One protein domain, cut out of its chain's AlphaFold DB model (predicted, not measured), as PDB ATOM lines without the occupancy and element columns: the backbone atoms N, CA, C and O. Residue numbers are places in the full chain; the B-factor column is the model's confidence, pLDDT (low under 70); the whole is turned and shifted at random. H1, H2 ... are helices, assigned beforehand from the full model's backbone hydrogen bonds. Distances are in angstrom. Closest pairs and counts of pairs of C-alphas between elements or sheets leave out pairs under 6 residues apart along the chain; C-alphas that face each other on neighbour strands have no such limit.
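What this domain is: This is residues 2 to 103 and 125 to 236 of the 266 residues of the protein "Hypothetical protein" of Prymnesium polylepis (UniProt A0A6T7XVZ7). Two groups of three helices, each with two long antiparallel helices and one short one, meet where long H3 crosses long H6. H1 and H3 with short H2 make a bundle, helices grouped together; H4 and H6 with short H5 make the other group. The printed part has 214 residues with six named helices in the order H1 to H6 and no named strand: all helix, with mostly crossed packing. It is compact, with a radius of gyration of the C-alphas of 19.4 A, yet elongated, spanning 62 by 40 by 30 A.

How they stand to each other: H1, residues 2 to 37, touches H3, residues 68 to 101, at a shallow tilt of 5 degrees, opposite ways; their closest C-alphas, Ile 33 and Gly 70, are 5.3 A apart. Residues 19 to 35 of H1 touch H2, residues 41 to 53, in a helical hairpin; C-alphas 30 and 45 are closest, 4.2 A. H3 touches H6, residues 188 to 217, at a steep tilt of 51 degrees; C-alphas 90 and 213 are closest, 3.7 A. H6 touches H4, residues 126 to 156, at a shallow tilt of 6 degrees, opposite ways; C-alphas 190 and 155 are closest, 5.2 A. H5, residues 160 to 171, touches H4, with C-alphas 164 and 149 closest, 4.0 A. H1 and H2 are apart from H4, H5 and H6. Every O i to N i+4 pair is within hydrogen-bond range in H2, H4 and H5; in H1 26 of 32 are, in H3 26 of 30, in H6 24 of 26.

Where its parts are: H1 runs 50.8 A from C-alpha 2 at (180.353, 132.760, 102.594), with a kink of 40 degrees near residue 29. H3 is 48.1 A long, H4 43.0 A, and H6 42.9 A, ending at C-alpha 217 at (168.633, 121.269, 114.151).

The domain as a whole: Residues 104 to 124 are not printed; the gap is 32.4 A between C-alphas 103 and 125. The links H2 to H3 and H5 to H6 are long. Residues 228 to 234 stand free. Of the 43 residues with pLDDT under 70, 213 to 236 are the longest run.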
ATOM      1  N   THR A   2     181.578 133.343 102.000       55.34
ATOM      2  CA  THR A   2     180.353 132.760 102.594       55.34
ATOM      3  C   THR A   2     180.270 132.863 104.126       55.34
ATOM      4  O   THR A   2     179.188 133.111 104.648       55.34
ATOM      5  N   LYS A   3     181.401 132.781 104.850       56.75
ATOM      6  CA  LYS A   3     181.433 132.847 106.329       56.75
ATOM      7  C   LYS A   3     180.898 134.167 106.918       56.75
ATOM      8  O   LYS A   3     180.168 134.134 107.901       56.75
ATOM      9  N   MET A   4     181.168 135.318 106.291       60.53
ATOM     10  CA  MET A   4     180.667 136.616 106.790       60.53
ATOM     11  C   MET A   4     179.143 136.754 106.670       60.53
ATOM     12  O   MET A   4     178.515 137.420 107.489       60.53
ATOM     13  N   ALA A   5     178.535 136.105 105.672       66.62
ATOM     14  CA  ALA A   5     177.090 136.156 105.477       66.62
ATOM     15  C   ALA A   5     176.326 135.407 106.585       66.62
ATOM     16  O   ALA A   5     175.209 135.801 106.909       66.62
ATOM     17  N   GLY A   6     176.915 134.361 107.179       68.00
ATOM     18  CA  GLY A   6     176.325 133.626 108.304       68.00
ATOM     19  C   GLY A   6     176.284 134.456 109.588       68.00
ATOM     20  O   GLY A   6     175.225 134.615 110.193       68.00
ATOM     21  N   SER A   7     177.409 135.077 109.957       71.19
ATOM     22  CA  SER A   7     177.507 135.900 111.172       71.19
ATOM     23  C   SER A   7     176.577 137.116 111.144       71.19
ATOM     24  O   SER A   7     175.927 137.407 112.145       71.19
ATOM     25  N   ALA A   8     176.442 137.791 109.996       77.06
ATOM     26  CA  ALA A   8     175.530 138.930 109.857       77.06
ATOM     27  C   ALA A   8     174.053 138.536 110.044       77.06
ATOM     28  O   ALA A   8     173.278 139.284 110.635       77.06
ATOM     29  N   LYS A   9     173.657 137.343 109.586       73.06
ATOM     30  CA  LYS A   9     172.291 136.823 109.750       73.06
ATOM     31  C   LYS A   9     171.997 136.419 111.190       73.06
ATOM     32  O   LYS A   9     170.910 136.704 111.683       73.06
ATOM     33  N   LEU A  10     172.963 135.799 111.869       76.81
ATOM     34  CA  LEU A  10     172.859 135.505 113.300       76.81
ATOM     35  C   LEU A  10     172.741 136.796 114.114       76.81
ATOM     36  O   LEU A  10     171.860 136.901 114.965       76.81
ATOM     37  N   ALA A  11     173.559 137.804 113.801       80.38
ATOM     38  CA  ALA A  11     173.455 139.121 114.414       80.38
ATOM     39  C   ALA A  11     172.075 139.746 114.157       80.38
ATOM     40  O   ALA A  11     171.442 140.218 115.089       80.38
ATOM     41  N   PHE A  12     171.553 139.684 112.930       82.94
ATOM     42  CA  PHE A  12     170.207 140.175 112.622       82.94
ATOM     43  C   PHE A  12     169.109 139.439 113.411       82.94
ATOM     44  O   PHE A  12     168.212 140.070 113.969       82.94
ATOM     45  N   LEU A  13     169.188 138.109 113.505       83.38
ATOM     46  CA  LEU A  13     168.241 137.298 114.270       83.38
ATOM     47  C   LEU A  13     168.215 137.708 115.753       83.38
ATOM     48  O   LEU A  13     167.142 137.904 116.321       83.38
ATOM     49  N   TRP A  14     169.387 137.864 116.369       86.75
ATOM     50  CA  TRP A  14     169.506 138.144 117.801       86.75
ATOM     51  C   TRP A  14     169.354 139.622 118.169       86.75
ATOM     52  O   TRP A  14     168.825 139.919 119.234       86.75
ATOM     53  N   LEU A  15     169.786 140.547 117.310       87.75
ATOM     54  CA  LEU A  15     169.762 141.986 117.595       87.75
ATOM     55  C   LEU A  15     168.489 142.674 117.105       87.75
ATOM     56  O   LEU A  15     168.140 143.726 117.629       87.75
ATOM     57  N   ILE A  16     167.800 142.103 116.112       89.44
ATOM     58  CA  ILE A  16     166.590 142.702 115.535       89.44
ATOM     59  C   ILE A  16     165.380 141.811 115.802       89.44
ATOM     60  O   ILE A  16     164.457 142.221 116.500       89.44
ATOM     61  N   VAL A  17     165.381 140.571 115.307       86.25
ATOM     62  CA  VAL A  17     164.173 139.725 115.331       86.25
ATOM     63  C   VAL A  17     163.746 139.365 116.757       86.25
ATOM     64  O   VAL A  17     162.560 139.465 117.080       86.25
ATOM     65  N   PHE A  18     164.685 138.955 117.614       89.12
ATOM     66  CA  PHE A  18     164.375 138.592 118.996       89.12
ATOM     67  C   PHE A  18     163.850 139.792 119.817       89.12
ATOM     68  O   PHE A  18     162.743 139.678 120.359       89.12
ATOM     69  N   PRO A  19     164.525 140.962 119.852       90.88
ATOM     70  CA  PRO A  19     164.008 142.141 120.544       90.88
ATOM     71  C   PRO A  19     162.664 142.619 119.994       90.88
ATOM     72  O   PRO A  19     161.770 142.922 120.779       90.88
ATOM     73  N   SER A  20     162.461 142.615 118.670       91.38
ATOM     74  CA  SER A  20     161.173 143.004 118.078       91.38
ATOM     75  C   SER A  20     160.020 142.107 118.532       91.38
ATOM     76  O   SER A  20     158.933 142.611 118.800       91.38
ATOM     77  N   LYS A  21     160.238 140.790 118.663       90.38
ATOM     78  CA  LYS A  21     159.223 139.871 119.208       90.38
ATOM     79  C   LYS A  21     158.930 140.149 120.680       90.38
ATOM     80  O   LYS A  21     157.766 140.108 121.068       90.38
ATOM     81  N   CYS A  22     159.958 140.449 121.474       93.06
ATOM     82  CA  CYS A  22     159.788 140.813 122.881       93.06
ATOM     83  C   CYS A  22     158.970 142.103 123.018       93.06
ATOM     84  O   CYS A  22     158.004 142.127 123.769       93.06
ATOM     85  N   VAL A  23     159.297 143.140 122.239       95.12
ATOM     86  CA  VAL A  23     158.542 144.403 122.217       95.12
ATOM     87  C   VAL A  23     157.099 144.165 121.786       95.12
ATOM     88  O   VAL A  23     156.187 144.605 122.474       95.12
ATOM     89  N   LEU A  24     156.869 143.429 120.695       94.19
ATOM     90  CA  LEU A  24     155.518 143.156 120.204       94.19
ATOM     91  C   LEU A  24     154.673 142.409 121.244       94.19
ATOM     92  O   LEU A  24     153.524 142.779 121.476       94.19
ATOM     93  N   LEU A  25     155.237 141.390 121.893       93.19
ATOM     94  CA  LEU A  25     154.523 140.636 122.920       93.19
ATOM     95  C   LEU A  25     154.276 141.476 124.183       93.19
ATOM     96  O   LEU A  25     153.177 141.425 124.734       93.19
ATOM     97  N   ALA A  26     155.251 142.291 124.599       95.56
ATOM     98  CA  ALA A  26     155.096 143.236 125.704       95.56
ATOM     99  C   ALA A  26     154.001 144.272 125.415       95.56
ATOM    100  O   ALA A  26     153.212 144.576 126.299       95.56
ATOM    101  N   THR A  27     153.882 144.769 124.179       95.75
ATOM    102  CA  THR A  27     152.799 145.687 123.788       95.75
ATOM    103  C   THR A  27     151.428 145.022 123.889       95.75
ATOM    104  O   THR A  27     150.485 145.636 124.381       95.75
ATOM    105  N   VAL A  28     151.304 143.766 123.444       94.88
ATOM    106  CA  VAL A  28     150.026 143.033 123.451       94.88
ATOM    107  C   VAL A  28     149.580 142.687 124.873       94.88
ATOM    108  O   VAL A  28     148.399 142.817 125.189       94.88
ATOM    109  N   ILE A  29     150.502 142.249 125.733       94.94
ATOM    110  CA  ILE A  29     150.172 141.744 127.078       94.94
ATOM    111  C   ILE A  29     150.313 142.838 128.156       94.94
ATOM    112  O   ILE A  29     149.721 142.732 129.230       94.94
ATOM    113  N   GLY A  30     151.014 143.935 127.852       94.12
ATOM    114  CA  GLY A  30     151.253 145.059 128.764       94.12
ATOM    115  C   GLY A  30     149.969 145.762 129.192       94.12
ATOM    116  O   GLY A  30     149.833 146.148 130.346       94.12
ATOM    117  N   GLY A  31     148.988 145.857 128.292       93.88
ATOM    118  CA  GLY A  31     147.662 146.398 128.605       93.88
ATOM    119  C   GLY A  31     146.886 145.533 129.597       93.88
ATOM    120  O   GLY A  31     146.494 146.044 130.641       93.88
ATOM    121  N   PRO A  32     146.687 144.230 129.320       96.44
ATOM    122  CA  PRO A  32     146.049 143.314 130.260       96.44
ATOM    123  C   PRO A  32     146.673 143.301 131.660       96.44
ATOM    124  O   PRO A  32     145.927 143.330 132.635       96.44
ATOM    125  N   ILE A  33     148.010 143.290 131.774       95.62
ATOM    126  CA  ILE A  33     148.659 143.293 133.093       95.62
ATOM    127  C   ILE A  33     148.489 144.641 133.805       95.62
ATOM    128  O   ILE A  33     148.177 144.660 134.993       95.62
ATOM    129  N   ALA A  34     148.609 145.755 133.072       96.25
ATOM    130  CA  ALA A  34     148.401 147.090 133.620       96.25
ATOM    131  C   ALA A  34     146.968 147.260 134.142       96.25
ATOM    132  O   ALA A  34     146.762 147.705 135.265       96.25
ATOM    133  N   ALA A  35     145.983 146.795 133.371       96.25
ATOM    134  CA  ALA A  35     144.580 146.807 133.765       96.25
ATOM    135  C   ALA A  35     144.286 145.899 134.972       96.25
ATOM    136  O   ALA A  35     143.441 146.244 135.791       96.25
ATOM    137  N   SER A  36     144.958 144.746 135.098       96.12
ATOM    138  CA  SER A  36     144.750 143.841 136.240       96.12
ATOM    139  C   SER A  36     145.320 144.362 137.558       96.12
ATOM    140  O   SER A  36     144.875 143.930 138.617       96.12
ATOM    141  N   GLU A  37     146.294 145.267 137.488       96.25
ATOM    142  CA  GLU A  37     147.021 145.798 138.647       96.25
ATOM    143  C   GLU A  37     146.718 147.285 138.901       96.25
ATOM    144  O   GLU A  37     147.301 147.869 139.807       96.25
ATOM    145  N   ASP A  38     145.807 147.882 138.121       96.50
ATOM    146  CA  ASP A  38     145.446 149.309 138.167       96.50
ATOM    147  C   ASP A  38     146.670 150.245 138.077       96.50
ATOM    148  O   ASP A  38     146.820 151.201 138.837       96.50
ATOM    149  N   VAL A  39     147.580 149.940 137.144       97.44
ATOM    150  CA  VAL A  39     148.792 150.733 136.873       97.44
ATOM    151  C   VAL A  39     148.783 151.314 135.463       97.44
ATOM    152  O   VAL A  39     148.033 150.880 134.584       97.44
ATOM    153  N   ASP A  40     149.663 152.285 135.216       97.75
ATOM    154  CA  ASP A  40     149.834 152.858 133.886       97.75
ATOM    155  C   ASP A  40     150.321 151.804 132.879       97.75
ATOM    156  O   ASP A  40     151.166 150.951 133.168       97.75
ATOM    157  N   PHE A  41     149.837 151.905 131.635       97.50
ATOM    158  CA  PHE A  41     150.240 151.003 130.548       97.50
ATOM    159  C   PHE A  41     151.763 150.935 130.377       97.50
ATOM    160  O   PHE A  41     152.302 149.870 130.078       97.50
ATOM    161  N   LEU A  42     152.453 152.066 130.554       97.50
ATOM    162  CA  LEU A  42     153.902 152.140 130.403       97.50
ATOM    163  C   LEU A  42     154.624 151.236 131.413       97.50
ATOM    164  O   LEU A  42     155.567 150.549 131.025       97.50
ATOM    165  N   ASP A  43     154.157 151.177 132.661       97.00
ATOM    166  CA  ASP A  43     154.745 150.316 133.691       97.00
ATOM    167  C   ASP A  43     154.493 148.841 133.395       97.00
ATOM    168  O   ASP A  43     155.431 148.042 133.420       97.00
ATOM    169  N   GLY A  44     153.265 148.488 133.005       96.31
ATOM    170  CA  GLY A  44     152.944 147.132 132.556       96.31
ATOM    171  C   GLY A  44     153.784 146.696 131.348       96.31
ATOM    172  O   GLY A  44     154.330 145.591 131.326       96.31
ATOM    173  N   PHE A  45     153.949 147.576 130.357       97.50
ATOM    174  CA  PHE A  45     154.774 147.337 129.172       97.50
ATOM    175  C   PHE A  45     156.256 147.138 129.522       97.50
ATOM    176  O   PHE A  45     156.856 146.148 129.098       97.50
ATOM    177  N   LEU A  46     156.853 148.057 130.291       96.56
ATOM    178  CA  LEU A  46     158.271 148.005 130.660       96.56
ATOM    179  C   LEU A  46     158.575 146.798 131.550       96.56
ATOM    180  O   LEU A  46     159.584 146.125 131.335       96.56
ATOM    181  N   TYR A  47     157.674 146.470 132.480       95.19
ATOM    182  CA  TYR A  47     157.762 145.259 133.290       95.19
ATOM    183  C   TYR A  47     157.763 143.998 132.419       95.19
ATOM    184  O   TYR A  47     158.661 143.163 132.530       95.19
ATOM    185  N   LEU A  48     156.816 143.856 131.485       95.31
ATOM    186  CA  LEU A  48     156.795 142.679 130.613       95.31
ATOM    187  C   LEU A  48     157.988 142.621 129.668       95.31
ATOM    188  O   LEU A  48     158.488 141.531 129.390       95.31
ATOM    189  N   LEU A  49     158.476 143.765 129.191       94.62
ATOM    190  CA  LEU A  49     159.687 143.819 128.386       94.62
ATOM    191  C   LEU A  49     160.902 143.340 129.190       94.62
ATOM    192  O   LEU A  49     161.714 142.574 128.665       94.62
ATOM    193  N   GLN A  50     161.005 143.715 130.466       93.12
ATOM    194  CA  GLN A  50     162.025 143.209 131.385       93.12
ATOM    195  C   GLN A  50     161.895 141.693 131.576       93.12
ATOM    196  O   GLN A  50     162.883 140.976 131.409       93.12
ATOM    197  N   VAL A  51     160.683 141.189 131.841       92.00
ATOM    198  CA  VAL A  51     160.419 139.748 131.989       92.00
ATOM    199  C   VAL A  51     160.823 138.989 130.728       92.00
ATOM    200  O   VAL A  51     161.512 137.982 130.850       92.00
ATOM    201  N   LEU A  52     160.450 139.479 129.538       91.75
ATOM    202  CA  LEU A  52     160.697 138.850 128.231       91.75
ATOM    203  C   LEU A  52     162.162 138.865 127.800       91.75
ATOM    204  O   LEU A  52     162.648 137.900 127.209       91.75
ATOM    205  N   THR A  53     162.872 139.946 128.101       90.00
ATOM    206  CA  THR A  53     164.303 140.059 127.802       90.00
ATOM    207  C   THR A  53     165.167 139.376 128.859       90.00
ATOM    208  O   THR A  53     166.310 139.024 128.577       90.00
ATOM    209  N   GLY A  54     164.629 139.142 130.060       86.38
ATOM    210  CA  GLY A  54     165.411 138.698 131.210       86.38
ATOM    211  C   GLY A  54     166.398 139.756 131.689       86.38
ATOM    212  O   GLY A  54     167.465 139.400 132.187       86.38
ATOM    213  N   ALA A  55     166.090 141.038 131.475       85.38
ATOM    214  CA  ALA A  55     166.966 142.125 131.878       85.38
ATOM    215  C   ALA A  55     167.152 142.119 133.404       85.38
ATOM    216  O   ALA A  55     166.185 142.112 134.163       85.38
ATOM    217  N   ALA A  56     168.411 142.129 133.845       80.19
ATOM    218  CA  ALA A  56     168.759 142.204 135.265       80.19
ATOM    219  C   ALA A  56     168.524 143.606 135.851       80.19
ATOM    220  O   ALA A  56     168.337 143.752 137.055       80.19
ATOM    221  N   VAL A  57     168.555 144.635 134.999       84.31
ATOM    222  CA  VAL A  57     168.284 146.021 135.387       84.31
ATOM    223  C   VAL A  57     166.780 146.272 135.269       84.31
ATOM    224  O   VAL A  57     166.223 146.004 134.199       84.31
ATOM    225  N   PRO A  58     166.123 146.786 136.326       88.75
ATOM    226  CA  PRO A  58     164.706 147.097 136.269       88.75
ATOM    227  C   PRO A  58     164.429 148.196 135.239       88.75
ATOM    228  O   PRO A  58     165.125 149.212 135.207       88.75
ATOM    229  N   LEU A  59     163.424 147.985 134.387       91.56
ATOM    230  CA  LEU A  59     163.038 148.946 133.342       91.56
ATOM    231  C   LEU A  59     161.957 149.933 133.807       91.56
ATOM    232  O   LEU A  59     161.752 150.951 133.155       91.56
ATOM    233  N   THR A  60     161.287 149.640 134.921       95.31
ATOM    234  CA  THR A  60     160.289 150.491 135.583       95.31
ATOM    235  C   THR A  60     160.549 150.513 137.096       95.31
ATOM    236  O   THR A  60     161.207 149.622 137.635       95.31
ATOM    237  N   SER A  61     160.048 151.545 137.781       93.38
ATOM    238  CA  SER A  61     159.996 151.621 139.244       93.38
ATOM    239  C   SER A  61     158.886 150.768 139.860       93.38
ATOM    240  O   SER A  61     158.881 150.570 141.075       93.38
ATOM    241  N   TRP A  62     157.933 150.287 139.058       93.81
ATOM    242  CA  TRP A  62     156.903 149.374 139.531       93.81
ATOM    243  C   TRP A  62     157.530 148.033 139.923       93.81
ATOM    244  O   TRP A  62     158.245 147.412 139.138       93.81
ATOM    245  N   ALA A  63     157.252 147.578 141.148       88.75
ATOM    246  CA  ALA A  63     157.821 146.346 141.697       88.75
ATOM    247  C   ALA A  63     157.344 145.071 140.972       88.75
ATOM    248  O   ALA A  63     157.901 143.996 141.191       88.75
ATOM    249  N   GLY A  64     156.337 145.199 140.106       91.38
ATOM    250  CA  GLY A  64     155.675 144.097 139.427       91.38
ATOM    251  C   GLY A  64     154.300 143.794 140.025       91.38
ATOM    252  O   GLY A  64     153.854 144.469 140.959       91.38
ATOM    253  N   PRO A  65     153.600 142.799 139.462       92.25
ATOM    254  CA  PRO A  65     152.245 142.466 139.850       92.25
ATOM    255  C   PRO A  65     152.193 141.944 141.281       92.25
ATOM    256  O   PRO A  65     152.989 141.101 141.694       92.25
ATOM    257  N   SER A  66     151.210 142.444 142.014       89.00
ATOM    258  CA  SER A  66     150.904 142.078 143.392       89.00
ATOM    259  C   SER A  66     149.605 141.280 143.492       89.00
ATOM    260  O   SER A  66     149.447 140.468 144.404       89.00
ATOM    261  N   GLY A  67     148.693 141.478 142.538       86.44
ATOM    262  CA  GLY A  67     147.454 140.738 142.416       86.44
ATOM    263  C   GLY A  67     147.649 139.368 141.769       86.44
ATOM    264  O   GLY A  67     148.497 139.152 140.899       86.44
ATOM    265  N   THR A  68     146.799 138.416 142.154       84.44
ATOM    266  CA  THR A  68     146.803 137.051 141.604       84.44
ATOM    267  C   THR A  68     146.711 137.049 140.074       84.44
ATOM    268  O   THR A  68     147.401 136.276 139.409       84.44
ATOM    269  N   GLY A  69     145.892 137.938 139.497       85.88
ATOM    270  CA  GLY A  69     145.719 138.063 138.048       85.88
ATOM    271  C   GLY A  69     147.008 138.462 137.327       85.88
ATOM    272  O   GLY A  69     147.427 137.765 136.397       85.88
ATOM    273  N   GLY A  70     147.671 139.531 137.777       90.12
ATOM    274  CA  GLY A  70     148.924 139.982 137.181       90.12
ATOM    275  C   GLY A  70     150.056 138.973 137.368       90.12
ATOM    276  O   GLY A  70     150.837 138.746 136.443       90.12
ATOM    277  N   VAL A  71     150.108 138.287 138.514       87.56
ATOM    278  CA  VAL A  71     151.098 137.230 138.784       87.56
ATOM    279  C   VAL A  71     150.921 136.044 137.833       87.56
ATOM    280  O   VAL A  71     151.904 135.557 137.265       87.56
ATOM    281  N   ILE A  72     149.685 135.589 137.600       86.50
ATOM    282  CA  ILE A  72     149.397 134.517 136.633       86.50
ATOM    283  C   ILE A  72     149.812 134.947 135.222       86.50
ATOM    284  O   ILE A  72     150.527 134.207 134.541       86.50
ATOM    285  N   LEU A  73     149.422 136.153 134.792       89.81
ATOM    286  CA  LEU A  73     149.794 136.689 133.478       89.81
ATOM    287  C   LEU A  73     151.315 136.778 133.316       89.81
ATOM    288  O   LEU A  73     151.850 136.345 132.296       89.81
ATOM    289  N   SER A  74     152.025 137.257 134.336       91.00
ATOM    290  CA  SER A  74     153.485 137.351 134.323       91.00
ATOM    291  C   SER A  74     154.160 135.986 134.169       91.00
ATOM    292  O   SER A  74     155.121 135.856 133.410       91.00
ATOM    293  N   ASN A  75     153.654 134.948 134.840       86.12
ATOM    294  CA  ASN A  75     154.180 133.586 134.701       86.12
ATOM    295  C   ASN A  75     153.918 133.001 133.302       86.12
ATOM    296  O   ASN A  75     154.805 132.377 132.719       86.12
ATOM    297  N   ILE A  76     152.739 133.251 132.716       87.75
ATOM    298  CA  ILE A  76     152.439 132.854 131.328       87.75
ATOM    299  C   ILE A  76     153.424 133.520 130.354       87.75
ATOM    300  O   ILE A  76     153.949 132.864 129.451       87.75
ATOM    301  N   VAL A  77     153.724 134.807 130.556       90.50
ATOM    302  CA  VAL A  77     154.704 135.537 129.738       90.50
ATOM    303  C   VAL A  77     156.116 134.978 129.915       90.50
ATOM    304  O   VAL A  77     156.846 134.859 128.931       90.50
ATOM    305  N   ALA A  78     156.505 134.579 131.124       88.81
ATOM    306  CA  ALA A  78     157.803 133.956 131.365       88.81
ATOM    307  C   ALA A  78     157.951 132.598 130.656       88.81
ATOM    308  O   ALA A  78     158.988 132.326 130.048       88.81
ATOM    309  N   ILE A  79     156.894 131.781 130.620       85.38
ATOM    310  CA  ILE A  79     156.868 130.552 129.808       85.38
ATOM    311  C   ILE A  79     157.022 130.898 128.321       85.38
ATOM    312  O   ILE A  79     157.848 130.308 127.619       85.38
ATOM    313  N   ALA A  80     156.279 131.899 127.836       87.00
ATOM    314  CA  ALA A  80     156.396 132.358 126.456       87.00
ATOM    315  C   ALA A  80     157.823 132.835 126.131       87.00
ATOM    316  O   ALA A  80     158.356 132.472 125.081       87.00
ATOM    317  N   ARG A  81     158.485 133.559 127.046       88.50
ATOM    318  CA  ARG A  81     159.904 133.924 126.930       88.50
ATOM    319  C   ARG A  81     160.781 132.699 126.745       88.50
ATOM    320  O   ARG A  81     161.577 132.686 125.809       88.50
ATOM    321  N   GLN A  82     160.689 131.710 127.636       83.94
ATOM    322  CA  GLN A  82     161.551 130.525 127.577       83.94
ATOM    323  C   GLN A  82     161.424 129.830 126.220       83.94
ATOM    324  O   GLN A  82     162.422 129.437 125.622       83.94
ATOM    325  N   ILE A  83     160.207 129.761 125.688       82.31
ATOM    326  CA  ILE A  83     159.922 129.121 124.405       82.31
ATOM    327  C   ILE A  83     160.450 129.948 123.231       82.31
ATOM    328  O   ILE A  83     161.076 129.400 122.320       82.31
ATOM    329  N   ILE A  84     160.257 131.270 123.255       85.69
ATOM    330  CA  ILE A  84     160.837 132.179 122.259       85.69
ATOM    331  C   ILE A  84     162.361 132.050 122.280       85.69
ATOM    332  O   ILE A  84     162.970 131.909 121.220       85.69
ATOM    333  N   LEU A  85     162.987 132.064 123.456       85.69
ATOM    334  CA  LEU A  85     164.432 131.932 123.601       85.69
ATOM    335  C   LEU A  85     164.924 130.582 123.065       85.69
ATOM    336  O   LEU A  85     165.821 130.558 122.225       85.69
ATOM    337  N   ALA A  86     164.297 129.477 123.471       81.69
ATOM    338  CA  ALA A  86     164.642 128.132 123.018       81.69
ATOM    339  C   ALA A  86     164.532 127.984 121.490       81.69
ATOM    340  O   ALA A  86     165.398 127.377 120.861       81.69
ATOM    341  N   TYR A  87     163.525 128.608 120.873       81.00
ATOM    342  CA  TYR A  87     163.379 128.662 119.418       81.00
ATOM    343  C   TYR A  87     164.540 129.399 118.733       81.00
ATOM    344  O   TYR A  87     165.088 128.909 117.745       81.00
ATOM    345  N   HIS A  88     164.950 130.562 119.251       82.50
ATOM    346  CA  HIS A  88     166.071 131.316 118.671       82.50
ATOM    347  C   HIS A  88     167.408 130.603 118.896       82.50
ATOM    348  O   HIS A  88     168.239 130.583 117.986       82.50
ATOM    349  N   ILE A  89     167.594 129.955 120.053       83.00
ATOM    350  CA  ILE A  89     168.737 129.069 120.300       83.00
ATOM    351  C   ILE A  89     168.738 127.939 119.273       83.00
ATOM    352  O   ILE A  89     169.746 127.748 118.613       83.00
ATOM    353  N   GLY A  90     167.618 127.248 119.052       75.38
ATOM    354  CA  GLY A  90     167.556 126.150 118.085       75.38
ATOM    355  C   GLY A  90     167.904 126.556 116.657       75.38
ATOM    356  O   GLY A  90     168.692 125.878 116.003       75.38
ATOM    357  N   ILE A  91     167.395 127.701 116.196       73.88
ATOM    358  CA  ILE A  91     167.700 128.217 114.851       73.88
ATOM    359  C   ILE A  91     169.157 128.664 114.718       73.88
ATOM    360  O   ILE A  91     169.730 128.572 113.635       73.88
ATOM    361  N   SER A  92     169.761 129.175 115.791       78.38
ATOM    362  CA  SER A  92     171.143 129.664 115.763       78.38
ATOM    363  C   SER A  92     172.184 128.596 116.091       78.38
ATOM    364  O   SER A  92     173.321 128.720 115.641       78.38
ATOM    365  N   ALA A  93     171.811 127.537 116.813       72.19
ATOM    366  CA  ALA A  93     172.715 126.482 117.251       72.19
ATOM    367  C   ALA A  93     173.324 125.742 116.065       72.19
ATOM    368  O   ALA A  93     174.535 125.576 116.015       72.19
ATOM    369  N   GLY A  94     172.521 125.354 115.075       67.31
ATOM    370  CA  GLY A  94     173.050 124.627 113.926       67.31
ATOM    371  C   GLY A  94     174.102 125.424 113.132       67.31
ATOM    372  O   GLY A  94     175.215 124.920 112.988       67.31
ATOM    373  N   PRO A  95     173.854 126.687 112.716       67.12
ATOM    374  CA  PRO A  95     174.871 127.491 112.030       67.12
ATOM    375  C   PRO A  95     176.112 127.790 112.886       67.12
ATOM    376  O   PRO A  95     177.195 128.013 112.350       67.12
ATOM    377  N   LEU A  96     175.966 127.830 114.215       68.06
ATOM    378  CA  LEU A  96     177.089 128.005 115.144       68.06
ATOM    379  C   LEU A  96     177.917 126.726 115.316       68.06
ATOM    380  O   LEU A  96     179.128 126.814 115.512       68.06
ATOM    381  N   LEU A  97     177.280 125.557 115.256       64.50
ATOM    382  CA  LEU A  97     177.929 124.254 115.387       64.50
ATOM    383  C   LEU A  97     178.550 123.777 114.072       64.50
ATOM    384  O   LEU A  97     179.505 123.011 114.117       64.50
ATOM    385  N   GLU A  98     178.067 124.244 112.918       63.03
ATOM    386  CA  GLU A  98     178.566 123.851 111.593       63.03
ATOM    387  C   GLU A  98     180.106 123.933 111.479       63.03
ATOM    388  O   GLU A  98     180.711 122.921 111.136       63.03
ATOM    389  N   PRO A  99     180.797 125.025 111.875       61.66
ATOM    390  CA  PRO A  99     182.260 125.085 111.805       61.66
ATOM    391  C   PRO A  99     182.980 124.160 112.797       61.66
ATOM    392  O   PRO A  99     184.151 123.852 112.593       61.66
ATOM    393  N   LEU A 100     182.316 123.768 113.892       61.28
ATOM    394  CA  LEU A 100     182.857 122.840 114.892       61.28
ATOM    395  C   LEU A 100     182.687 121.380 114.455       61.28
ATOM    396  O   LEU A 100     183.496 120.534 114.824       61.28
ATOM    397  N   LEU A 101     181.651 121.094 113.666       58.38
ATOM    398  CA  LEU A 101     181.406 119.788 113.052       58.38
ATOM    399  C   LEU A 101     182.267 119.566 111.797       58.38
ATOM    400  O   LEU A 101     182.527 118.422 111.438       58.38
ATOM    401  N   ASP A 102     182.748 120.647 111.176       50.50
ATOM    402  CA  ASP A 102     183.676 120.637 110.032       50.50
ATOM    403  C   ASP A 102     185.143 120.356 110.440       50.50
ATOM    404  O   ASP A 102     186.059 120.414 109.618       50.50
ATOM    405  N   VAL A 103     185.396 120.063 111.721       51.66
ATOM    406  CA  VAL A 103     186.707 119.616 112.214       51.66
ATOM    407  C   VAL A 103     186.875 118.151 111.825       51.66
ATOM    408  O   VAL A 103     186.238 117.299 112.437       51.66
ATOM    409  N   GLU A 125     155.150 119.491 110.013       65.81
ATOM    410  CA  GLU A 125     154.333 119.548 111.243       65.81
ATOM    411  C   GLU A 125     154.939 120.403 112.360       65.81
ATOM    412  O   GLU A 125     154.537 120.303 113.518       65.81
ATOM    413  N   VAL A 126     155.911 121.252 112.031       66.25
ATOM    414  CA  VAL A 126     156.675 122.035 113.017       66.25
ATOM    415  C   VAL A 126     155.751 122.871 113.894       66.25
ATOM    416  O   VAL A 126     155.884 122.825 115.108       66.25
ATOM    417  N   SER A 127     154.768 123.568 113.318       67.06
ATOM    418  CA  SER A 127     153.824 124.389 114.087       67.06
ATOM    419  C   SER A 127     152.973 123.567 115.060       67.06
ATOM    420  O   SER A 127     152.805 123.970 116.207       67.06
ATOM    421  N   LYS A 128     152.487 122.388 114.644       71.06
ATOM    422  CA  LYS A 128     151.727 121.474 115.512       71.06
ATOM    423  C   LYS A 128     152.603 120.917 116.632       71.06
ATOM    424  O   LYS A 128     152.205 120.965 117.790       71.06
ATOM    425  N   LYS A 129     153.808 120.443 116.303       70.50
ATOM    426  CA  LYS A 129     154.771 119.904 117.279       70.50
ATOM    427  C   LYS A 129     155.211 120.972 118.274       70.50
ATOM    428  O   LYS A 129     155.279 120.696 119.464       70.50
ATOM    429  N   PHE A 130     155.419 122.198 117.802       72.38
ATOM    430  CA  PHE A 130     155.761 123.340 118.641       72.38
ATOM    431  C   PHE A 130     154.592 123.767 119.537       72.38
ATOM    432  O   PHE A 130     154.801 124.070 120.706       72.38
ATOM    433  N   GLY A 131     153.356 123.729 119.030       73.00
ATOM    434  CA  GLY A 131     152.154 123.967 119.832       73.00
ATOM    435  C   GLY A 131     151.961 122.919 120.931       73.00
ATOM    436  O   GLY A 131     151.757 123.273 122.088       73.00
ATOM    437  N   VAL A 132     152.095 121.629 120.602       75.69
ATOM    438  CA  VAL A 132     152.044 120.535 121.592       75.69
ATOM    439  C   VAL A 132     153.161 120.685 122.622       75.69
ATOM    440  O   VAL A 132     152.915 120.552 123.818       75.69
ATOM    441  N   PHE A 133     154.370 121.013 122.170       78.44
ATOM    442  CA  PHE A 133     155.504 121.282 123.043       78.44
ATOM    443  C   PHE A 133     155.222 122.444 124.003       78.44
ATOM    444  O   PHE A 133     155.438 122.292 125.200       78.44
ATOM    445  N   PHE A 134     154.664 123.560 123.519       78.69
ATOM    446  CA  PHE A 134     154.296 124.709 124.351       78.69
ATOM    447  C   PHE A 134     153.366 124.303 125.499       78.69
ATOM    448  O   PHE A 134     153.621 124.624 126.659       78.69
ATOM    449  N   VAL A 135     152.306 123.554 125.179       82.25
ATOM    450  CA  VAL A 135     151.334 123.085 126.175       82.25
ATOM    451  C   VAL A 135     151.993 122.121 127.160       82.25
ATOM    452  O   VAL A 135     151.793 122.244 128.366       82.25
ATOM    453  N   LEU A 136     152.818 121.193 126.668       82.94
ATOM    454  CA  LEU A 136     153.511 120.218 127.506       82.94
ATOM    455  C   LEU A 136     154.472 120.885 128.494       82.94
ATOM    456  O   LEU A 136     154.465 120.525 129.669       82.94
ATOM    457  N   VAL A 137     155.256 121.872 128.050       85.31
ATOM    458  CA  VAL A 137     156.164 122.625 128.928       85.31
ATOM    459  C   VAL A 137     155.378 123.342 130.016       85.31
ATOM    460  O   VAL A 137     155.718 123.201 131.187       85.31
ATOM    461  N   GLY A 138     154.293 124.036 129.656       86.31
ATOM    462  CA  GLY A 138     153.419 124.676 130.639       86.31
ATOM    463  C   GLY A 138     152.913 123.688 131.693       86.31
ATOM    464  O   GLY A 138     153.083 123.925 132.885       86.31
ATOM    465  N   MET A 139     152.383 122.537 131.263       89.56
ATOM    466  CA  MET A 139     151.889 121.497 132.173       89.56
ATOM    467  C   MET A 139     152.981 120.940 133.093       89.56
ATOM    468  O   MET A 139     152.745 120.786 134.291       89.56
ATOM    469  N   VAL A 140     154.174 120.654 132.562       88.94
ATOM    470  CA  VAL A 140     155.303 120.138 133.352       88.94
ATOM    471  C   VAL A 140     155.764 121.175 134.373       88.94
ATOM    472  O   VAL A 140     155.922 120.834 135.544       88.94
ATOM    473  N   CYS A 141     155.924 122.437 133.970       90.31
ATOM    474  CA  CYS A 141     156.316 123.516 134.875       90.31
ATOM    475  C   CYS A 141     155.292 123.702 136.000       90.31
ATOM    476  O   CYS A 141     155.675 123.767 137.165       90.31
ATOM    477  N   THR A 142     153.993 123.713 135.677       91.38
ATOM    478  CA  THR A 142     152.919 123.807 136.674       91.38
ATOM    479  C   THR A 142     152.908 122.607 137.619       91.38
ATOM    480  O   THR A 142     152.795 122.791 138.828       91.38
ATOM    481  N   PHE A 143     153.056 121.385 137.103       93.94
ATOM    482  CA  PHE A 143     153.081 120.177 137.928       93.94
ATOM    483  C   PHE A 143     154.277 120.164 138.890       93.94
ATOM    484  O   PHE A 143     154.115 119.919 140.084       93.94
ATOM    485  N   VAL A 144     155.474 120.476 138.391       92.94
ATOM    486  CA  VAL A 144     156.691 120.536 139.213       92.94
ATOM    487  C   VAL A 144     156.582 121.637 140.266       92.94
ATOM    488  O   VAL A 144     156.919 121.399 141.424       92.94
ATOM    489  N   ALA A 145     156.064 122.810 139.894       93.81
ATOM    490  CA  ALA A 145     155.825 123.900 140.830       93.81
ATOM    491  C   ALA A 145     154.804 123.528 141.912       93.81
ATOM    492  O   ALA A 145     155.007 123.868 143.072       93.81
ATOM    493  N   ALA A 146     153.743 122.792 141.569       95.31
ATOM    494  CA  ALA A 146     152.760 122.304 142.537       95.31
ATOM    495  C   ALA A 146     153.403 121.378 143.579       95.31
ATOM    496  O   ALA A 146     153.233 121.571 144.783       95.31
ATOM    497  N   VAL A 147     154.201 120.408 143.128       96.69
ATOM    498  CA  VAL A 147     154.856 119.445 144.023       96.69
ATOM    499  C   VAL A 147     155.933 120.119 144.874       96.69
ATOM    500  O   VAL A 147     155.888 120.042 146.100       96.69
ATOM    501  N   LEU A 148     156.903 120.788 144.247       95.69
ATOM    502  CA  LEU A 148     158.036 121.371 144.968       95.69
ATOM    503  C   LEU A 148     157.641 122.614 145.767       95.69
ATOM    504  O   LEU A 148     158.167 122.825 146.856       95.69
ATOM    505  N   GLY A 149     156.692 123.402 145.264       94.69
ATOM    506  CA  GLY A 149     156.148 124.555 145.969       94.69
ATOM    507  C   GLY A 149     155.378 124.162 147.224       94.69
ATOM    508  O   GLY A 149     155.550 124.797 148.258       94.69
ATOM    509  N   GLY A 150     154.619 123.061 147.189       94.75
ATOM    510  CA  GLY A 150     153.983 122.513 148.389       94.75
ATOM    511  C   GLY A 150     154.992 122.055 149.448       94.75
ATOM    512  O   GLY A 150     154.808 122.333 150.632       94.75
ATOM    513  N   LEU A 151     156.087 121.407 149.029       96.25
ATOM    514  CA  LEU A 151     157.173 121.010 149.937       96.25
ATOM    515  C   LEU A 151     157.891 122.225 150.537       96.25
ATOM    516  O   LEU A 151     158.171 122.240 151.736       96.25
ATOM    517  N   LEU A 152     158.152 123.249 149.722       94.94
ATOM    518  CA  LEU A 152     158.752 124.500 150.177       94.94
ATOM    519  C   LEU A 152     157.847 125.223 151.180       94.94
ATOM    520  O   LEU A 152     158.318 125.623 152.241       94.94
ATOM    521  N   ALA A 153     156.549 125.330 150.878       94.62
ATOM    522  CA  ALA A 153     155.572 125.941 151.772       94.62
ATOM    523  C   ALA A 153     155.527 125.227 153.128       94.62
ATOM    524  O   ALA A 153     155.573 125.876 154.170       94.62
ATOM    525  N   ALA A 154     155.518 123.890 153.128       95.62
ATOM    526  CA  ALA A 154     155.549 123.104 154.357       95.62
ATOM    527  C   ALA A 154     156.847 123.304 155.162       95.62
ATOM    528  O   ALA A 154     156.802 123.312 156.390       95.62
ATOM    529  N   ALA A 155     157.991 123.476 154.492       95.44
ATOM    530  CA  ALA A 155     159.280 123.686 155.149       95.44
ATOM    531  C   ALA A 155     159.414 125.082 155.778       95.44
ATOM    532  O   ALA A 155     159.968 125.206 156.867       95.44
ATOM    533  N   GLU A 156     158.892 126.112 155.112       93.44
ATOM    534  CA  GLU A 156     158.941 127.502 155.586       93.44
ATOM    535  C   GLU A 156     157.748 127.888 156.480       93.44
ATOM    536  O   GLU A 156     157.757 128.948 157.102       93.44
ATOM    537  N   GLY A 157     156.717 127.041 156.564       93.94
ATOM    538  CA  GLY A 157     155.467 127.375 157.252       93.94
ATOM    539  C   GLY A 157     154.638 128.429 156.511       93.94
ATOM    540  O   GLY A 157     153.890 129.175 157.139       93.94
ATOM    541  N   TRP A 158     154.788 128.508 155.189       94.25
ATOM    542  CA  TRP A 158     154.026 129.408 154.326       94.25
ATOM    543  C   TRP A 158     152.693 128.796 153.905       94.25
ATOM    544  O   TRP A 158     152.442 127.596 154.057       94.25
ATOM    545  N   SER A 159     151.840 129.623 153.310       93.31
ATOM    546  CA  SER A 159     150.702 129.107 152.560       93.31
ATOM    547  C   SER A 159     151.176 128.332 151.322       93.31
ATOM    548  O   SER A 159     152.234 128.600 150.745       93.31
ATOM    549  N   TYR A 160     150.368 127.365 150.879       93.50
ATOM    550  CA  TYR A 160     150.658 126.602 149.660       93.50
ATOM    551  C   TYR A 160     150.798 127.515 148.431       93.50
ATOM    552  O   TYR A 160     151.626 127.249 147.563       93.50
ATOM    553  N   GLU A 161     150.014 128.594 148.368       91.12
ATOM    554  CA  GLU A 161     150.033 129.554 147.262       91.12
ATOM    555  C   GLU A 161     151.396 130.249 147.134       91.12
ATOM    556  O   GLU A 161     151.949 130.316 146.039       91.12
ATOM    557  N   GLU A 162     151.983 130.679 148.252       90.31
ATOM    558  CA  GLU A 162     153.300 131.329 148.289       90.31
ATOM    559  C   GLU A 162     154.408 130.392 147.803       90.31
ATOM    560  O   GLU A 162     155.196 130.754 146.924       90.31
ATOM    561  N   GLY A 163     154.430 129.154 148.310       91.94
ATOM    562  CA  GLY A 163     155.390 128.151 147.853       91.94
ATOM    563  C   GLY A 163     155.201 127.787 146.378       91.94
ATOM    564  O   GLY A 163     156.181 127.680 145.639       91.94
ATOM    565  N   PHE A 164     153.953 127.638 145.924       93.19
ATOM    566  CA  PHE A 164     153.625 127.352 144.527       93.19
ATOM    567  C   PHE A 164     154.089 128.464 143.582       93.19
ATOM    568  O   PHE A 164     154.770 128.171 142.599       93.19
ATOM    569  N   VAL A 165     153.757 129.726 143.874       90.06
ATOM    570  CA  VAL A 165     154.130 130.869 143.027       90.06
ATOM    571  C   VAL A 165     155.644 131.034 142.981       90.06
ATOM    572  O   VAL A 165     156.187 131.197 141.890       90.06
ATOM    573  N   MET A 166     156.340 130.909 144.116       90.12
ATOM    574  CA  MET A 166     157.803 130.982 144.140       90.12
ATOM    575  C   MET A 166     158.441 129.858 143.307       90.12
ATOM    576  O   MET A 166     159.329 130.115 142.491       90.12
ATOM    577  N   ALA A 167     157.978 128.612 143.465       92.12
ATOM    578  CA  ALA A 167     158.492 127.487 142.689       92.12
ATOM    579  C   ALA A 167     158.195 127.642 141.189       92.12
ATOM    580  O   ALA A 167     159.064 127.378 140.355       92.12
ATOM    581  N   LEU A 168     156.997 128.115 140.834       91.06
ATOM    582  CA  LEU A 168     156.619 128.385 139.450       91.06
ATOM    583  C   LEU A 168     157.491 129.487 138.848       91.06
ATOM    584  O   LEU A 168     158.006 129.312 137.742       91.06
ATOM    585  N   GLY A 169     157.720 130.575 139.584       87.38
ATOM    586  CA  GLY A 169     158.581 131.676 139.164       87.38
ATOM    587  C   GLY A 169     160.025 131.232 138.927       87.38
ATOM    588  O   GLY A 169     160.645 131.661 137.953       87.38
ATOM    589  N   ALA A 170     160.543 130.315 139.747       89.31
ATOM    590  CA  ALA A 170     161.869 129.730 139.559       89.31
ATOM    591  C   ALA A 170     161.936 128.815 138.320       89.31
ATOM    592  O   ALA A 170     162.799 128.999 137.460       89.31
ATOM    593  N   VAL A 171     160.999 127.866 138.185       88.69
ATOM    594  CA  VAL A 171     160.964 126.900 137.068       88.69
ATOM    595  C   VAL A 171     160.749 127.593 135.718       88.69
ATOM    596  O   VAL A 171     161.348 127.214 134.711       88.69
ATOM    597  N   THR A 172     159.949 128.658 135.696       85.38
ATOM    598  CA  THR A 172     159.693 129.471 134.494       85.38
ATOM    599  C   THR A 172     160.692 130.615 134.303       85.38
ATOM    600  O   THR A 172     160.635 131.327 133.300       85.38
ATOM    601  N   SER A 173     161.641 130.788 135.232       83.75
ATOM    602  CA  SER A 173     162.600 131.902 135.247       83.75
ATOM    603  C   SER A 173     161.937 133.291 135.195       83.75
ATOM    604  O   SER A 173     162.522 134.242 134.666       83.75
ATOM    605  N   ALA A 174     160.711 133.397 135.714       79.12
ATOM    606  CA  ALA A 174     159.962 134.640 135.850       79.12
ATOM    607  C   ALA A 174     160.473 135.498 137.013       79.12
ATOM    608  O   ALA A 174     160.299 136.712 136.986       79.12
ATOM    609  N   ASN A 175     161.079 134.866 138.030       74.44
ATOM    610  CA  ASN A 175     161.423 135.487 139.316       74.44
ATOM    611  C   ASN A 175     160.232 136.207 139.980       74.44
ATOM    612  O   ASN A 175     160.411 137.183 140.704       74.44
ATOM    613  N   THR A 176     159.013 135.731 139.727       75.62
ATOM    614  CA  THR A 176     157.790 136.230 140.352       75.62
ATOM    615  C   THR A 176     157.654 135.642 141.753       75.62
ATOM    616  O   THR A 176     157.799 134.437 141.960       75.62
ATOM    617  N   VAL A 177     157.371 136.504 142.723       76.88
ATOM    618  CA  VAL A 177     157.055 136.136 144.106       76.88
ATOM    619  C   VAL A 177     155.802 136.892 144.524       76.88
ATOM    620  O   VAL A 177     155.572 138.003 144.044       76.88
ATOM    621  N   LEU A 178     154.974 136.297 145.385       77.62
ATOM    622  CA  LEU A 178     153.852 137.039 145.957       77.62
ATOM    623  C   LEU A 178     154.386 138.111 146.919       77.62
ATOM    624  O   LEU A 178     155.388 137.868 147.594       77.62
ATOM    625  N   PRO A 179     153.711 139.268 147.052       73.56
ATOM    626  CA  PRO A 179     154.152 140.340 147.949       73.56
ATOM    627  C   PRO A 179     154.283 139.920 149.418       73.56
ATOM    628  O   PRO A 179     155.072 140.500 150.158       73.56
ATOM    629  N   SER A 180     153.495 138.931 149.851       77.94
ATOM    630  CA  SER A 180     153.536 138.392 151.213       77.94
ATOM    631  C   SER A 180     154.707 137.439 151.450       77.94
ATOM    632  O   SER A 180     155.057 137.182 152.600       77.94
ATOM    633  N   THR A 181     155.327 136.922 150.383       78.81
ATOM    634  CA  THR A 181     156.411 135.952 150.493       78.81
ATOM    635  C   THR A 181     157.707 136.660 150.897       78.81
ATOM    636  O   THR A 181     158.154 137.568 150.189       78.81
ATOM    637  N   PRO A 182     158.352 136.262 152.009       79.81
ATOM    638  CA  PRO A 182     159.633 136.829 152.409       79.81
ATOM    639  C   PRO A 182     160.681 136.717 151.296       79.81
ATOM    640  O   PRO A 182     160.817 135.679 150.649       79.81
ATOM    641  N   ALA A 183     161.479 137.773 151.114       75.31
ATOM    642  CA  ALA A 183     162.533 137.806 150.094       75.31
ATOM    643  C   ALA A 183     163.651 136.770 150.329       75.31
ATOM    644  O   ALA A 183     164.422 136.465 149.421       75.31
ATOM    645  N   THR A 184     163.756 136.237 151.549       85.44
ATOM    646  CA  THR A 184     164.759 135.246 151.938       85.44
ATOM    647  C   THR A 184     164.115 134.076 152.664       85.44
ATOM    648  O   THR A 184     163.240 134.271 153.505       85.44
ATOM    649  N   LEU A 185     164.620 132.878 152.385       89.62
ATOM    650  CA  LEU A 185     164.239 131.640 153.061       89.62
ATOM    651  C   LEU A 185     164.758 131.672 154.502       89.62
ATOM    652  O   LEU A 185     165.953 131.882 154.723       89.62
ATOM    653  N   ALA A 186     163.862 131.515 155.473       90.06
ATOM    654  CA  ALA A 186     164.177 131.680 156.887       90.06
ATOM    655  C   ALA A 186     164.647 130.371 157.537       90.06
ATOM    656  O   ALA A 186     165.381 130.395 158.527       90.06
ATOM    657  N   THR A 187     164.232 129.225 156.996       94.38
ATOM    658  CA  THR A 187     164.494 127.910 157.582       94.38
ATOM    659  C   THR A 187     165.564 127.148 156.803       94.38
ATOM    660  O   THR A 187     165.697 127.265 155.584       94.38
ATOM    661  N   GLY A 188     166.319 126.284 157.491       91.62
ATOM    662  CA  GLY A 188     167.268 125.390 156.816       91.62
ATOM    663  C   GLY A 188     166.585 124.436 155.824       91.62
ATOM    664  O   GLY A 188     167.155 124.118 154.781       91.62
ATOM    665  N   GLY A 189     165.345 124.023 156.120       91.25
ATOM    666  CA  GLY A 189     164.528 123.201 155.226       91.25
ATOM    667  C   GLY A 189     164.151 123.940 153.945       91.25
ATOM    668  O   GLY A 189     164.327 123.399 152.855       91.25
ATOM    669  N   GLY A 190     163.705 125.192 154.054       91.44
ATOM    670  CA  GLY A 190     163.393 126.000 152.882       91.44
ATOM    671  C   GLY A 190     164.622 126.305 152.043       91.44
ATOM    672  O   GLY A 190     164.541 126.163 150.831       91.44
ATOM    673  N   VAL A 191     165.787 126.591 152.643       91.44
ATOM    674  CA  VAL A 191     167.055 126.731 151.893       91.44
ATOM    675  C   VAL A 191     167.373 125.466 151.085       91.44
ATOM    676  O   VAL A 191     167.717 125.558 149.905       91.44
ATOM    677  N   PHE A 192     167.216 124.281 151.685       93.81
ATOM    678  CA  PHE A 192     167.415 123.011 150.985       93.81
ATOM    679  C   PHE A 192     166.427 122.833 149.821       93.81
ATOM    680  O   PHE A 192     166.848 122.564 148.696       93.81
ATOM    681  N   PHE A 193     165.125 123.025 150.048       92.00
ATOM    682  CA  PHE A 193     164.122 122.887 148.986       92.00
ATOM    683  C   PHE A 193     164.243 123.969 147.908       92.00
ATOM    684  O   PHE A 193     164.060 123.664 146.731       92.00
ATOM    685  N   GLY A 194     164.632 125.191 148.265       88.94
ATOM    686  CA  GLY A 194     164.944 126.265 147.326       88.94
ATOM    687  C   GLY A 194     166.103 125.897 146.397       88.94
ATOM    688  O   GLY A 194     166.009 126.099 145.186       88.94
ATOM    689  N   LEU A 195     167.159 125.265 146.928       89.56
ATOM    690  CA  LEU A 195     168.252 124.724 146.113       89.56
ATOM    691  C   LEU A 195     167.757 123.633 145.149       89.56
ATOM    692  O   LEU A 195     168.096 123.664 143.966       89.56
ATOM    693  N   ILE A 196     166.939 122.689 145.630       92.00
ATOM    694  CA  ILE A 196     166.361 121.630 144.785       92.00
ATOM    695  C   ILE A 196     165.495 122.227 143.670       92.00
ATOM    696  O   ILE A 196     165.637 121.826 142.517       92.00
ATOM    697  N   ILE A 197     164.653 123.216 143.982       92.06
ATOM    698  CA  ILE A 197     163.844 123.937 142.993       92.06
ATOM    699  C   ILE A 197     164.742 124.589 141.941       92.06
ATOM    700  O   ILE A 197     164.490 124.417 140.752       92.06
ATOM    701  N   GLY A 198     165.815 125.276 142.345       87.06
ATOM    702  CA  GLY A 198     166.758 125.897 141.411       87.06
ATOM    703  C   GLY A 198     167.455 124.888 140.488       87.06
ATOM    704  O   GLY A 198     167.576 125.121 139.280       87.06
ATOM    705  N   LEU A 199     167.871 123.738 141.030       88.56
ATOM    706  CA  LEU A 199     168.480 122.653 140.253       88.56
ATOM    707  C   LEU A 199     167.492 122.056 139.245       88.56
ATOM    708  O   LEU A 199     167.824 121.901 138.069       88.56
ATOM    709  N   VAL A 200     166.267 121.761 139.687       89.69
ATOM    710  CA  VAL A 200     165.211 121.209 138.829       89.69
ATOM    711  C   VAL A 200     164.795 122.219 137.758       89.69
ATOM    712  O   VAL A 200     164.680 121.845 136.594       89.69
ATOM    713  N   ALA A 201     164.644 123.497 138.108       86.12
ATOM    714  CA  ALA A 201     164.364 124.577 137.166       86.12
ATOM    715  C   ALA A 201     165.427 124.657 136.058       86.12
ATOM    716  O   ALA A 201     165.092 124.698 134.874       86.12
ATOM    717  N   SER A 202     166.708 124.596 136.431       83.31
ATOM    718  CA  SER A 202     167.826 124.606 135.477       83.31
ATOM    719  C   SER A 202     167.809 123.378 134.558       83.31
ATOM    720  O   SER A 202     168.026 123.501 133.352       83.31
ATOM    721  N   ALA A 203     167.509 122.196 135.107       85.31
ATOM    722  CA  ALA A 203     167.398 120.961 134.336       85.31
ATOM    723  C   ALA A 203     166.219 121.000 133.350       85.31
ATOM    724  O   ALA A 203     166.389 120.659 132.179       85.31
ATOM    725  N   ILE A 204     165.045 121.462 133.797       83.38
ATOM    726  CA  ILE A 204     163.863 121.637 132.944       83.38
ATOM    727  C   ILE A 204     164.176 122.619 131.824       83.38
ATOM    728  O   ILE A 204     163.931 122.291 130.669       83.38
ATOM    729  N   LEU A 205     164.785 123.769 132.123       81.75
ATOM    730  CA  LEU A 205     165.184 124.736 131.101       81.75
ATOM    731  C   LEU A 205     166.125 124.106 130.061       81.75
ATOM    732  O   LEU A 205     165.923 124.290 128.861       81.75
ATOM    733  N   GLY A 206     167.109 123.315 130.498       76.56
ATOM    734  CA  GLY A 206     168.004 122.576 129.607       76.56
ATOM    735  C   GLY A 206     167.269 121.574 128.712       76.56
ATOM    736  O   GLY A 206     167.503 121.545 127.504       76.56
ATOM    737  N   ILE A 207     166.336 120.798 129.271       77.19
ATOM    738  CA  ILE A 207     165.505 119.842 128.520       77.19
ATOM    739  C   ILE A 207     164.584 120.574 127.541       77.19
ATOM    740  O   ILE A 207     164.459 120.150 126.397       77.19
ATOM    741  N   VAL A 208     163.965 121.680 127.955       79.56
ATOM    742  CA  VAL A 208     163.117 122.522 127.102       79.56
ATOM    743  C   VAL A 208     163.924 123.042 125.920       79.56
ATOM    744  O   VAL A 208     163.494 122.905 124.777       79.56
ATOM    745  N   ILE A 209     165.122 123.576 126.171       78.38
ATOM    746  CA  ILE A 209     166.022 124.019 125.108       78.38
ATOM    747  C   ILE A 209     166.382 122.840 124.210       78.38
ATOM    748  O   ILE A 209     166.263 122.978 122.999       78.38
ATOM    749  N   ALA A 210     166.759 121.682 124.751       71.62
ATOM    750  CA  ALA A 210     167.124 120.512 123.956       71.62
ATOM    751  C   ALA A 210     165.958 120.022 123.081       71.62
ATOM    752  O   ALA A 210     166.108 119.884 121.875       71.62
ATOM    753  N   LEU A 211     164.769 119.830 123.649       69.00
ATOM    754  CA  LEU A 211     163.591 119.351 122.924       69.00
ATOM    755  C   LEU A 211     163.058 120.363 121.908       69.00
ATOM    756  O   LEU A 211     162.563 119.954 120.862       69.00
ATOM    757  N   ALA A 212     163.152 121.664 122.188       70.56
ATOM    758  CA  ALA A 212     162.774 122.697 121.231       70.56
ATOM    759  C   ALA A 212     163.823 122.855 120.128       70.56
ATOM    760  O   ALA A 212     163.465 123.043 118.972       70.56
ATOM    761  N   SER A 213     165.113 122.795 120.471       68.50
ATOM    762  CA  SER A 213     166.210 123.047 119.536       68.50
ATOM    763  C   SER A 213     166.539 121.846 118.665       68.50
ATOM    764  O   SER A 213     166.775 122.039 117.482       68.50
ATOM    765  N   VAL A 214     166.508 120.617 119.184       66.00
ATOM    766  CA  VAL A 214     166.928 119.416 118.443       66.00
ATOM    767  C   VAL A 214     166.090 119.176 117.181       66.00
ATOM    768  O   VAL A 214     166.686 118.999 116.123       66.00
ATOM    769  N   PRO A 215     164.746 119.252 117.195       62.22
ATOM    770  CA  PRO A 215     163.958 119.181 115.964       62.22
ATOM    771  C   PRO A 215     164.246 120.347 115.013       62.22
ATOM    772  O   PRO A 215     164.105 120.198 113.801       62.22
ATOM    773  N   LEU A 216     164.660 121.504 115.553       59.97
ATOM    774  CA  LEU A 216     165.067 122.657 114.757       59.97
ATOM    775  C   LEU A 216     166.472 122.491 114.153       59.97
ATOM    776  O   LEU A 216     166.726 123.058 113.098       59.97
ATOM    777  N   LEU A 217     167.348 121.671 114.747       55.88
ATOM    778  CA  LEU A 217     168.633 121.269 114.151       55.88
ATOM    779  C   LEU A 217     168.439 120.421 112.883       55.88
ATOM    780  O   LEU A 217     169.351 120.323 112.071       55.88
ATOM    781  N   GLY A 218     167.257 119.818 112.712       45.88
ATOM    782  CA  GLY A 218     166.847 119.130 111.488       45.88
ATOM    783  C   GLY A 218     166.350 120.060 110.373       45.88
ATOM    784  O   GLY A 218     166.028 119.567 109.291       45.88
ATOM    785  N   PHE A 219     166.261 121.382 110.600       48.47
ATOM    786  CA  PHE A 219     166.198 122.328 109.485       48.47
ATOM    787  C   PHE A 219     167.554 122.310 108.797       48.47
ATOM    788  O   PHE A 219     168.577 122.570 109.422       48.47
ATOM    789  N   ASP A 220     167.539 121.992 107.508       43.47
ATOM    790  CA  ASP A 220     168.723 121.987 106.667       43.47
ATOM    791  C   ASP A 220     169.494 123.305 106.863       43.47
ATOM    792  O   ASP A 220     168.980 124.405 106.637       43.47
ATOM    793  N   LEU A 221     170.731 123.193 107.352       42.94
ATOM    794  CA  LEU A 221     171.646 124.325 107.524       42.94
ATOM    795  C   LEU A 221     172.068 124.943 106.191       42.94
ATOM    796  O   LEU A 221     172.594 126.055 106.136       42.94
ATOM    797  N   THR A 222     171.717 124.289 105.090       46.53
ATOM    798  CA  THR A 222     171.508 124.922 103.796       46.53
ATOM    799  C   THR A 222     170.377 125.941 103.924       46.53
ATOM    800  O   THR A 222     169.200 125.664 103.721       46.53
ATOM    801  N   TRP A 223     170.781 127.182 104.215       49.56
ATOM    802  CA  TRP A 223     169.965 128.402 104.296       49.56
ATOM    803  C   TRP A 223     168.757 128.425 103.343       49.56
ATOM    804  O   TRP A 223     167.695 128.911 103.719       49.56
ATOM    805  N   ASN A 224     168.923 127.863 102.146       49.72
ATOM    806  CA  ASN A 224     167.947 127.622 101.086       49.72
ATOM    807  C   ASN A 224     166.567 127.090 101.528       49.72
ATOM    808  O   ASN A 224     165.573 127.492 100.924       49.72
ATOM    809  N   ASP A 225     166.478 126.265 102.577       48.16
ATOM    810  CA  ASP A 225     165.207 125.665 103.022       48.16
ATOM    811  C   ASP A 225     164.591 126.287 104.276       48.16
ATOM    812  O   ASP A 225     163.494 125.911 104.703       48.16
ATOM    813  N   THR A 226     165.232 127.307 104.845       51.25
ATOM    814  CA  THR A 226     164.663 128.011 105.995       51.25
ATOM    815  C   THR A 226     163.442 128.853 105.579       51.25
ATOM    816  O   THR A 226     163.459 129.503 104.526       51.25
ATOM    817  N   PRO A 227     162.386 128.951 106.415       50.62
ATOM    818  CA  PRO A 227     161.260 129.860 106.167       50.62
ATOM    819  C   PRO A 227     161.708 131.318 105.984       50.62
ATOM    820  O   PRO A 227     161.089 132.080 105.247       50.62
ATOM    821  N   VAL A 228     162.822 131.689 106.625       51.75
ATOM    822  CA  VAL A 228     163.449 133.011 106.522       51.75
ATOM    823  C   VAL A 228     164.067 133.234 105.141       51.75
ATOM    824  O   VAL A 228     163.930 134.319 104.590       51.75
ATOM    825  N   ALA A 229     164.690 132.226 104.530       51.75
ATOM    826  CA  ALA A 229     165.197 132.338 103.163       51.75
ATOM    827  C   ALA A 229     164.081 132.346 102.108       51.75
ATOM    828  O   ALA A 229     164.234 132.969 101.058       51.75
ATOM    829  N   ARG A 230     162.932 131.724 102.397       53.09
ATOM    830  CA  ARG A 230     161.734 131.806 101.545       53.09
ATOM    831  C   ARG A 230     160.972 133.128 101.696       53.09
ATOM    832  O   ARG A 230     160.096 133.412 100.880       53.09
ATOM    833  N   ALA A 231     161.302 133.956 102.692       59.81
ATOM    834  CA  ALA A 231     160.679 135.261 102.855       59.81
ATOM    835  C   ALA A 231     161.053 136.195 101.681       59.81
ATOM    836  O   ALA A 231     162.234 136.305 101.313       59.81
ATOM    837  N   PRO A 232     160.073 136.887 101.071       50.34
ATOM    838  CA  PRO A 232     160.333 137.772  99.946       50.34
ATOM    839  C   PRO A 232     161.297 138.890 100.359       50.34
ATOM    840  O   PRO A 232     161.011 139.676 101.253       50.34
ATOM    841  N   GLY A 233     162.455 138.944  99.692       60.28
ATOM    842  CA  GLY A 233     163.484 139.972  99.901       60.28
ATOM    843  C   GLY A 233     164.764 139.491 100.590       60.28
ATOM    844  O   GLY A 233     165.762 140.196 100.531       60.28
ATOM    845  N   VAL A 234     164.783 138.284 101.169       54.47
ATOM    846  CA  VAL A 234     165.968 137.772 101.891       54.47
ATOM    847  C   VAL A 234     167.009 137.133 100.960       54.47
ATOM    848  O   VAL A 234     168.208 137.237 101.211       54.47
ATOM    849  N   LEU A 235     166.573 136.489  99.873       51.75
ATOM    850  CA  LEU A 235     167.456 135.904  98.854       51.75
ATOM    851  C   LEU A 235     167.526 136.772  97.594       51.75
ATOM    852  O   LEU A 235     166.485 137.253  97.115       51.75
ATOM    853  N   SER A 236     168.729 136.883  97.017       69.62
ATOM    854  CA  SER A 236     168.933 137.444  95.675       69.62
ATOM    855  C   SER A 236     168.264 136.570  94.604       69.62
ATOM    856  O   SER A 236     167.982 135.393  94.845       69.62
TER     857      SER A 236